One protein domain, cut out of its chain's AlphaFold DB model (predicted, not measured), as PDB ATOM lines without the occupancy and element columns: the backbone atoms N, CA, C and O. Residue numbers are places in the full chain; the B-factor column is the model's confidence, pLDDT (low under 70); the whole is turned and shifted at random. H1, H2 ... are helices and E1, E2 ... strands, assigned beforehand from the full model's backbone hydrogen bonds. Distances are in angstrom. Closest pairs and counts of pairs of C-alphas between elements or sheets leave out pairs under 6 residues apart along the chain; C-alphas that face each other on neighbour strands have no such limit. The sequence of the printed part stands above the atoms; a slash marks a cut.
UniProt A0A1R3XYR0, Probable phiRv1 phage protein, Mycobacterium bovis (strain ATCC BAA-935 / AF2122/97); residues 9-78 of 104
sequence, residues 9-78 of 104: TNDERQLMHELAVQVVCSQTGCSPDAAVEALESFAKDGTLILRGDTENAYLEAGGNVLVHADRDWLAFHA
ATOM      1  N   THR A   9      14.618 -16.837  20.112       93.62
ATOM      2  CA  THR A   9      13.170 -16.750  19.854       93.62
ATOM      3  C   THR A   9      12.732 -15.300  19.667       93.62
ATOM      4  O   THR A   9      13.475 -14.376  19.981       93.62
ATOM      5  N   ASN A  10      11.517 -15.078  19.161       93.75
ATOM      6  CA  ASN A  10      10.980 -13.721  19.026       93.75
ATOM      7  C   ASN A  10      10.871 -13.007  20.380       93.75
ATOM      8  O   ASN A  10      11.252 -11.845  20.461       93.75
ATOM      9  N   ASP A  11      10.462 -13.715  21.432       92.50
ATOM     10  CA  ASP A  11      10.334 -13.141  22.778       92.50
ATOM     11  C   ASP A  11      11.704 -12.761  23.362       92.50
ATOM     12  O   ASP A  11      11.868 -11.687  23.931       92.50
ATOM     13  N   GLU A  12      12.734 -13.589  23.148       94.06
ATOM     14  CA  GLU A  12      14.112 -13.261  23.544       94.06
ATOM     15  C   GLU A  12      14.644 -12.046  22.773       94.06
ATOM     16  O   GLU A  12      15.327 -11.196  23.339       94.06
ATOM     17  N   ARG A  13      14.321 -11.938  21.476       94.88
ATOM     18  CA  ARG A  13      14.697 -10.780  20.651       94.88
ATOM     19  C   ARG A  13      13.991  -9.509  21.112       94.88
ATOM     20  O   ARG A  13      14.620  -8.456  21.140       94.88
ATOM     21  N   GLN A  14      12.717  -9.619  21.477       93.62
ATOM     22  CA  GLN A  14      11.940  -8.514  22.014       93.62
ATOM     23  C   GLN A  14      12.514  -8.044  23.354       93.62
ATOM     24  O   GLN A  14      12.779  -6.855  23.503       93.62
ATOM     25  N   LEU A  15      12.810  -8.963  24.275       93.62
ATOM     26  CA  LEU A  15      13.419  -8.613  25.558       93.62
ATOM     27  C   LEU A  15      14.783  -7.933  25.364       93.62
ATOM     28  O   LEU A  15      15.041  -6.893  25.959       93.62
ATOM     29  N   MET A  16      15.638  -8.439  24.468       95.81
ATOM     30  CA  MET A  16      16.911  -7.775  24.139       95.81
ATOM     31  C   MET A  16      16.715  -6.350  23.598       95.81
ATOM     32  O   MET A  16      17.514  -5.466  23.904       95.81
ATOM     33  N   HIS A  17      15.661  -6.112  22.812       95.38
ATOM     34  CA  HIS A  17      15.323  -4.781  22.313       95.38
ATOM     35  C   HIS A  17      14.848  -3.849  23.440       95.38
ATOM     36  O   HIS A  17      15.301  -2.711  23.525       95.38
ATOM     37  N   GLU A  18      13.989  -4.331  24.339       93.19
ATOM     38  CA  GLU A  18      13.521  -3.577  25.509       93.19
ATOM     39  C   GLU A  18      14.688  -3.186  26.433       93.19
ATOM     40  O   GLU A  18      14.791  -2.028  26.842       93.19
ATOM     41  N   LEU A  19      15.629  -4.108  26.673       94.12
ATOM     42  CA  LEU A  19      16.871  -3.822  27.397       94.12
ATOM     43  C   LEU A  19      17.702  -2.737  26.695       94.12
ATOM     44  O   LEU A  19      18.208  -1.825  27.349       94.12
ATOM     45  N   ALA A  20      17.828  -2.800  25.367       95.62
ATOM     46  CA  ALA A  20      18.607  -1.828  24.602       95.62
ATOM     47  C   ALA A  20      18.009  -0.417  24.676       95.62
ATOM     48  O   ALA A  20      18.747   0.549  24.865       95.62
ATOM     49  N   VAL A  21      16.678  -0.300  24.598       95.25
ATOM     50  CA  VAL A  21      15.966   0.973  24.785       95.25
ATOM     51  C   VAL A  21      16.307   1.576  26.147       95.25
ATOM     52  O   VAL A  21      16.651   2.754  26.228       95.25
ATOM     53  N   GLN A  22      16.296   0.773  27.213       91.56
ATOM     54  CA  GLN A  22      16.635   1.261  28.548       91.56
ATOM     55  C   GLN A  22      18.091   1.692  28.685       91.56
ATOM     56  O   GLN A  22      18.352   2.730  29.294       91.56
ATOM     57  N   VAL A  23      19.030   0.944  28.101       93.81
ATOM     58  CA  VAL A  23      20.447   1.329  28.078       93.81
ATOM     59  C   VAL A  23      20.614   2.691  27.405       93.81
ATOM     60  O   VAL A  23      21.254   3.579  27.968       93.81
ATOM     61  N   VAL A  24      19.986   2.898  26.244       94.62
ATOM     62  CA  VAL A  24      20.057   4.172  25.512       94.62
ATOM     63  C   VAL A  24      19.427   5.310  26.321       94.62
ATOM     64  O   VAL A  24      20.054   6.361  26.479       94.62
ATOM     65  N   CYS A  25      18.235   5.107  26.888       93.75
ATOM     66  CA  CYS A  25      17.584   6.100  27.745       93.75
ATOM     67  C   CYS A  25      18.434   6.444  28.972       93.75
ATOM     68  O   CYS A  25      18.601   7.616  29.294       93.75
ATOM     69  N   SER A  26      19.003   5.440  29.640       90.56
ATOM     70  CA  SER A  26      19.817   5.634  30.842       90.56
ATOM     71  C   SER A  26      21.113   6.390  30.545       90.56
ATOM     72  O   SER A  26      21.498   7.257  31.325       90.56
ATOM     73  N   GLN A  27      21.764   6.109  29.414       92.06
ATOM     74  CA  GLN A  27      23.027   6.752  29.044       92.06
ATOM     75  C   GLN A  27      22.856   8.178  28.515       92.06
ATOM     76  O   GLN A  27      23.758   9.000  28.669       92.06
ATOM     77  N   THR A  28      21.730   8.475  27.867       93.62
ATOM     78  CA  THR A  28      21.539   9.750  27.154       93.62
ATOM     79  C   THR A  28      20.520  10.680  27.807       93.62
ATOM     80  O   THR A  28      20.490  11.867  27.493       93.62
ATOM     81  N   GLY A  29      19.673  10.163  28.702       93.12
ATOM     82  CA  GLY A  29      18.541  10.891  29.274       93.12
ATOM     83  C   GLY A  29      17.392  11.135  28.289       93.12
ATOM     84  O   GLY A  29      16.516  11.952  28.574       93.12
ATOM     85  N   CYS A  30      17.390  10.479  27.122       94.38
ATOM     86  CA  CYS A  30      16.325  10.627  26.134       94.38
ATOM     87  C   CYS A  30      15.044   9.874  26.532       94.38
ATOM     88  O   CYS A  30      15.043   9.012  27.416       94.38
ATOM     89  N   SER A  31      13.934  10.198  25.866       95.56
ATOM     90  CA  SER A  31      12.684   9.456  26.031       95.56
ATOM     91  C   SER A  31      12.768   8.061  25.393       95.56
ATOM     92  O   SER A  31      13.529   7.869  24.441       95.56
ATOM     93  N   PRO A  32      11.948   7.094  25.852       93.38
ATOM     94  CA  PRO A  32      11.859   5.772  25.232       93.38
ATOM     95  C   PRO A  32      11.587   5.829  23.726       93.38
ATOM     96  O   PRO A  32      12.244   5.127  22.966       93.38
ATOM     97  N   ASP A  33      10.695   6.717  23.285       95.50
ATOM     98  CA  ASP A  33      10.365   6.878  21.864       95.50
ATOM     99  C   ASP A  33      11.586   7.310  21.035       95.50
ATOM    100  O   ASP A  33      11.827   6.768  19.959       95.50
ATOM    101  N   ALA A  34      12.403   8.231  21.560       95.62
ATOM    102  CA  ALA A  34      13.628   8.675  20.896       95.62
ATOM    103  C   ALA A  34      14.696   7.569  20.856       95.62
ATOM    104  O   ALA A  34      15.430   7.444  19.875       95.62
ATOM    105  N   ALA A  35      14.784   6.745  21.904       96.56
ATOM    106  CA  ALA A  35      15.667   5.583  21.920       96.56
ATOM    107  C   ALA A  35      15.240   4.528  20.888       96.56
ATOM    108  O   ALA A  35      16.089   4.013  20.162       96.56
ATOM    109  N   VAL A  36      13.937   4.243  20.777       96.62
ATOM    110  CA  VAL A  36      13.392   3.341  19.751       96.62
ATOM    111  C   VAL A  36      13.690   3.879  18.354       96.62
ATOM    112  O   VAL A  36      14.210   3.138  17.525       96.62
ATOM    113  N   GLU A  37      13.451   5.167  18.104       97.19
ATOM    114  CA  GLU A  37      13.744   5.794  16.810       97.19
ATOM    115  C   GLU A  37      15.234   5.685  16.439       97.19
ATOM    116  O   GLU A  37      15.576   5.353  15.301       97.19
ATOM    117  N   ALA A  38      16.137   5.889  17.405       96.19
ATOM    118  CA  ALA A  38      17.572   5.729  17.192       96.19
ATOM    119  C   ALA A  38      17.950   4.277  16.847       96.19
ATOM    120  O   ALA A  38      18.700   4.042  15.896       96.19
ATOM    121  N   LEU A  39      17.410   3.293  17.576       96.06
ATOM    122  CA  LEU A  39      17.636   1.872  17.293       96.06
ATOM    123  C   LEU A  39      17.066   1.467  15.924       96.06
ATOM    124  O   LEU A  39      17.731   0.757  15.169       96.06
ATOM    125  N   GLU A  40      15.886   1.967  15.554       96.25
ATOM    126  CA  GLU A  40      15.305   1.763  14.225       96.25
ATOM    127  C   GLU A  40      16.168   2.362  13.110       96.25
ATOM    128  O   GLU A  40      16.237   1.788  12.019       96.25
ATOM    129  N   SER A  41      16.835   3.493  13.355       96.69
ATOM    130  CA  SER A  41      17.788   4.063  12.401       96.69
ATOM    131  C   SER A  41      18.942   3.094  12.141       96.69
ATOM    132  O   SER A  41      19.210   2.764  10.988       96.69
ATOM    133  N   PHE A  42      19.559   2.542  13.194       96.25
ATOM    134  CA  PHE A  42      20.601   1.519  13.039       96.25
ATOM    135  C   PHE A  42      20.078   0.260  12.335       96.25
ATOM    136  O   PHE A  42      20.802  -0.354  11.548       96.25
ATOM    137  N   ALA A  43      18.820  -0.125  12.577       95.25
ATOM    138  CA  ALA A  43      18.196  -1.258  11.899       95.25
ATOM    139  C   ALA A  43      18.027  -1.011  10.393       95.25
ATOM    140  O   ALA A  43      18.357  -1.888   9.593       95.25
ATOM    141  N   LYS A  44      17.565   0.183   9.997       95.88
ATOM    142  CA  LYS A  44      17.429   0.592   8.585       95.88
ATOM    143  C   LYS A  44      18.778   0.617   7.869       95.88
ATOM    144  O   LYS A  44      18.857   0.185   6.722       95.88
ATOM    145  N   ASP A  45      19.827   1.033   8.569       94.56
ATOM    146  CA  ASP A  45      21.200   1.041   8.058       94.56
ATOM    147  C   ASP A  45      21.855  -0.355   8.059       94.56
ATOM    148  O   ASP A  45      22.988  -0.515   7.605       94.56
ATOM    149  N   GLY A  46      21.167  -1.383   8.571       94.56
ATOM    150  CA  GLY A  46      21.680  -2.753   8.654       94.56
ATOM    151  C   GLY A  46      22.792  -2.941   9.690       94.56
ATOM    152  O   GLY A  46      23.535  -3.917   9.625       94.56
ATOM    153  N   THR A  47      22.920  -2.014  10.640       96.25
ATOM    154  CA  THR A  47      23.969  -2.001  11.673       96.25
ATOM    155  C   THR A  47      23.445  -2.294  13.080       96.25
ATOM    156  O   THR A  47      24.225  -2.264  14.031       96.25
ATOM    157  N   LEU A  48      22.152  -2.611  13.213       97.12
ATOM    158  CA  LEU A  48      21.570  -3.202  14.418       97.12
ATOM    159  C   LEU A  48      21.626  -4.731  14.315       97.12
ATOM    160  O   LEU A  48      20.824  -5.348  13.611       97.12
ATOM    161  N   ILE A  49      22.587  -5.348  14.999       96.69
ATOM    162  CA  ILE A  49      22.859  -6.784  14.898       96.69
ATOM    163  C   ILE A  49      22.526  -7.466  16.217       96.69
ATOM    164  O   ILE A  49      23.077  -7.143  17.264       96.69
ATOM    165  N   LEU A  50      21.652  -8.466  16.147       96.62
ATOM    166  CA  LEU A  50      21.340  -9.335  17.272       96.62
ATOM    167  C   LEU A  50      21.897 -10.730  17.002       96.62
ATOM    168  O   LEU A  50      21.454 -11.428  16.084       96.62
ATOM    169  N   ARG A  51      22.860 -11.138  17.823       94.62
ATOM    170  CA  ARG A  51      23.523 -12.440  17.734       94.62
ATOM    171  C   ARG A  51      23.552 -13.116  19.095       94.62
ATOM    172  O   ARG A  51      23.438 -12.466  20.127       94.62
ATOM    173  N   GLY A  52      23.723 -14.426  19.096       92.00
ATOM    174  CA  GLY A  52      23.934 -15.182  20.320       92.00
ATOM    175  C   GLY A  52      24.793 -16.401  20.050       92.00
ATOM    176  O   GLY A  52      24.748 -16.967  18.957       92.00
ATOM    177  N   ASP A  53      25.573 -16.775  21.050       90.50
ATOM    178  CA  ASP A  53      26.285 -18.043  21.116       90.50
ATOM    179  C   ASP A  53      25.622 -18.945  22.170       90.50
ATOM    180  O   ASP A  53      24.469 -18.728  22.558       90.50
ATOM    181  N   THR A  54      26.300 -20.013  22.583       90.25
ATOM    182  CA  THR A  54      25.764 -20.976  23.552       90.25
ATOM    183  C   THR A  54      25.609 -20.417  24.964       90.25
ATOM    184  O   THR A  54      24.871 -21.011  25.749       90.25
ATOM    185  N   GLU A  55      26.287 -19.314  25.286       91.88
ATOM    186  CA  GLU A  55      26.376 -18.740  26.631       91.88
ATOM    187  C   GLU A  55      25.718 -17.363  26.712       91.88
ATOM    188  O   GLU A  55      25.025 -17.077  27.681       91.88
ATOM    189  N   ASN A  56      25.862 -16.524  25.684       94.50
ATOM    190  CA  ASN A  56      25.423 -15.133  25.712       94.50
ATOM    191  C   ASN A  56      24.620 -14.720  24.470       94.50
ATOM    192  O   ASN A  56      24.759 -15.267  23.372       94.50
ATOM    193  N   ALA A  57      23.783 -13.701  24.649       95.94
ATOM    194  CA  ALA A  57      23.157 -12.918  23.595       95.94
ATOM    195  C   ALA A  57      23.709 -11.489  23.610       95.94
ATOM    196  O   ALA A  57      23.939 -10.914  24.674       95.94
ATOM    197  N   TYR A  58      23.886 -10.913  22.422       97.06
ATOM    198  CA  TYR A  58      24.456  -9.587  22.217       97.06
ATOM    199  C   TYR A  58      23.601  -8.789  21.240       97.06
ATOM    200  O   TYR A  58      23.318  -9.269  20.138       97.06
ATOM    201  N   LEU A  59      23.242  -7.567  21.626       97.81
ATOM    202  CA  LEU A  59      22.652  -6.578  20.729       97.81
ATOM    203  C   LEU A  59      23.676  -5.475  20.465       97.81
ATOM    204  O   LEU A  59      24.119  -4.790  21.388       97.81
ATOM    205  N   GLU A  60      24.060  -5.335  19.201       97.69
ATOM    206  CA  GLU A  60      25.051  -4.380  18.719       97.69
ATOM    207  C   GLU A  60      24.397  -3.291  17.873       97.69
ATOM    208  O   GLU A  60      23.545  -3.591  17.039       97.69
ATOM    209  N   ALA A  61      24.837  -2.046  18.044       96.56
ATOM    210  CA  ALA A  61      24.458  -0.913  17.206       96.56
ATOM    211  C   ALA A  61      25.721  -0.207  16.698       96.56
ATOM    212  O   ALA A  61      26.587   0.194  17.483       96.56
ATOM    213  N   GLY A  62      25.868  -0.097  15.374       94.69
ATOM    214  CA  GLY A  62      27.035   0.551  14.761       94.69
ATOM    215  C   GLY A  62      28.371  -0.122  15.111       94.69
ATOM    216  O   GLY A  62      29.392   0.554  15.191       94.69
ATOM    217  N   GLY A  63      28.360  -1.435  15.370       94.31
ATOM    218  CA  GLY A  63      29.541  -2.218  15.762       94.31
ATOM    219  C   GLY A  63      29.886  -2.188  17.257       94.31
ATOM    220  O   GLY A  63      30.888  -2.781  17.650       94.31
ATOM    221  N   ASN A  64      29.075  -1.535  18.097       96.31
ATOM    222  CA  ASN A  64      29.268  -1.497  19.549       96.31
ATOM    223  C   ASN A  64      28.201  -2.337  20.253       96.31
ATOM    224  O   ASN A  64      27.017  -2.206  19.948       96.31
ATOM    225  N   VAL A  65      28.606  -3.164  21.220       97.31
ATOM    226  CA  VAL A  65      27.673  -3.952  22.040       97.31
ATOM    227  C   VAL A  65      26.958  -3.022  23.020       97.31
ATOM    228  O   VAL A  65      27.596  -2.442  23.895       97.31
ATOM    229  N   LEU A  66      25.637  -2.903  22.883       95.56
ATOM    230  CA  LEU A  66      24.784  -2.161  23.816       95.56
ATOM    231  C   LEU A  66      24.317  -3.043  24.973       95.56
ATOM    232  O   LEU A  66      24.299  -2.608  26.119       95.56
ATOM    233  N   VAL A  67      23.933  -4.284  24.666       96.56
ATOM    234  CA  VAL A  67      23.387  -5.228  25.644       96.56
ATOM    235  C   VAL A  67      24.116  -6.551  25.520       96.56
ATOM    236  O   VAL A  67      24.260  -7.081  24.416       96.56
ATOM    237  N   HIS A  68      24.514  -7.097  26.666       96.00
ATOM    238  CA  HIS A  68      24.905  -8.490  26.807       96.00
ATOM    239  C   HIS A  68      24.005  -9.150  27.856       96.00
ATOM    240  O   HIS A  68      23.740  -8.566  28.906       96.00
ATOM    241  N   ALA A  69      23.530 -10.358  27.573       95.06
ATOM    242  CA  ALA A  69      22.720 -11.132  28.506       95.06
ATOM    243  C   ALA A  69      23.110 -12.608  28.449       95.06
ATOM    244  O   ALA A  69      23.322 -13.152  27.364       95.06
ATOM    245  N   ASP A  70      23.164 -13.254  29.610       94.81
ATOM    246  CA  ASP A  70      23.314 -14.705  29.703       94.81
ATOM    247  C   ASP A  70      22.107 -15.407  29.046       94.81
ATOM    248  O   ASP A  70      20.961 -14.965  29.187       94.81
ATOM    249  N   ARG A  71      22.348 -16.490  28.297       93.12
ATOM    250  CA  ARG A  71      21.305 -17.203  27.539       93.12
ATOM    251  C   ARG A  71      20.293 -17.896  28.440       93.12
ATOM    252  O   ARG A  71      19.111 -17.879  28.092       93.12
ATOM    253  N   ASP A  72      20.721 -18.475  29.562       91.94
ATOM    254  CA  ASP A  72      19.816 -19.123  30.516       91.94
ATOM    255  C   ASP A  72      18.909 -18.064  31.160       91.94
ATOM    256  O   ASP A  72      17.689 -18.240  31.235       91.94
ATOM    257  N   TRP A  73      19.491 -16.922  31.546       91.75
ATOM    258  CA  TRP A  73      18.746 -15.782  32.080       91.75
ATOM    259  C   TRP A  73      17.739 -15.225  31.069       91.75
ATOM    260  O   TRP A  73      16.572 -15.020  31.413       91.75
ATOM    261  N   LEU A  74      18.158 -15.016  29.818       92.81
ATOM    262  CA  LEU A  74      17.306 -14.445  28.776       92.81
ATOM    263  C   LEU A  74      16.140 -15.378  28.440       92.81
ATOM    264  O   LEU A  74      14.997 -14.930  28.364       92.81
ATOM    265  N   ALA A  75      16.411 -16.677  28.292       91.69
ATOM    266  CA  ALA A  75      15.385 -17.673  28.008       91.69
ATOM    267  C   ALA A  75      14.351 -17.765  29.137       91.69
ATOM    268  O   ALA A  75      13.158 -17.905  28.862       91.69
ATOM    269  N   PHE A  76      14.792 -17.664  30.394       90.19
ATOM    270  CA  PHE A  76      13.896 -17.640  31.544       90.19
ATOM    271  C   PHE A  76      12.973 -16.415  31.502       90.19
ATOM    272  O   PHE A  76      11.758 -16.572  31.434       90.19
ATOM    273  N   HIS A  77      13.513 -15.196  31.456       89.94
ATOM    274  CA  HIS A  77      12.689 -13.981  31.526       89.94
ATOM    275  C   HIS A  77      11.790 -13.801  30.294       89.94
ATOM    276  O   HIS A  77      10.648 -13.372  30.433       89.94
ATOM    277  N   ALA A  78      12.243 -14.217  29.107       89.75
ATOM    278  CA  ALA A  78      11.419 -14.185  27.900       89.75
ATOM    279  C   ALA A  78      10.238 -15.177  27.943       89.75
ATOM    280  O   ALA A  78       9.202 -14.924  27.336       89.75
TER     281      ALA A  78
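Overview. This is residues 9 to 78 of the 104 residues of the protein "Probable phiRv1 phage protein" of Mycobacterium bovis (strain ATCC BAA-935 / AF2122/97) (UniProt A0A1R3XYR0). A three-stranded sheet has the long helix H1 slanting over one face, with H3 packed on H1's first part and H2 on its later part; the other face is bare. The 70 printed residues, class mixed, run H1, H2, E1, E2, E3, H3; the sheet, E1 - E2 - E3, is a meander, each strand the antiparallel neighbour of the one before. It is compact, radius of gyration of the C-alphas 11.7 A, spanning 31 by 22 by 19 A.

Along the chain. E1 is residues 48 to 52, E2 56 to 61, E3 64 to 70. H1, residues 10 to 28, 27.0 A from first to last C-alpha, begins at (10.980, -13.721, 19.026). H2 is 32 to 44, 18.3 A; H3, 71 to 78, ends at C-alpha (11.419, -14.185, 27.900).

Arrangement. E2 forms hairpins with E1 (N 49 to O 60, 2.9 A) and E3 (N 57 to O 69, 2.8 A). H1, over E2 and E3 at height 8.7 A over the sheet, and H3 lie on the same face, two layers, helices on one face of a sheet. H1 touches H2 with residues 21 to 25 alone, closest C-alphas Val 21 and Ala 35, 5.4 A, and H3 with residues 11 to 15 alone, Glu 12 and Ala 78, 5.2 A. H2 only grazes the sheet. Every helix O i to N i+4 pair is within hydrogen-bond range.

Size, cuts and confidence. The farthest C-alphas, Ser 31 and Thr 54, are 33.2 A apart. The printed part has no cut, its links are tight, and no printed residue is under 70 in pLDDT.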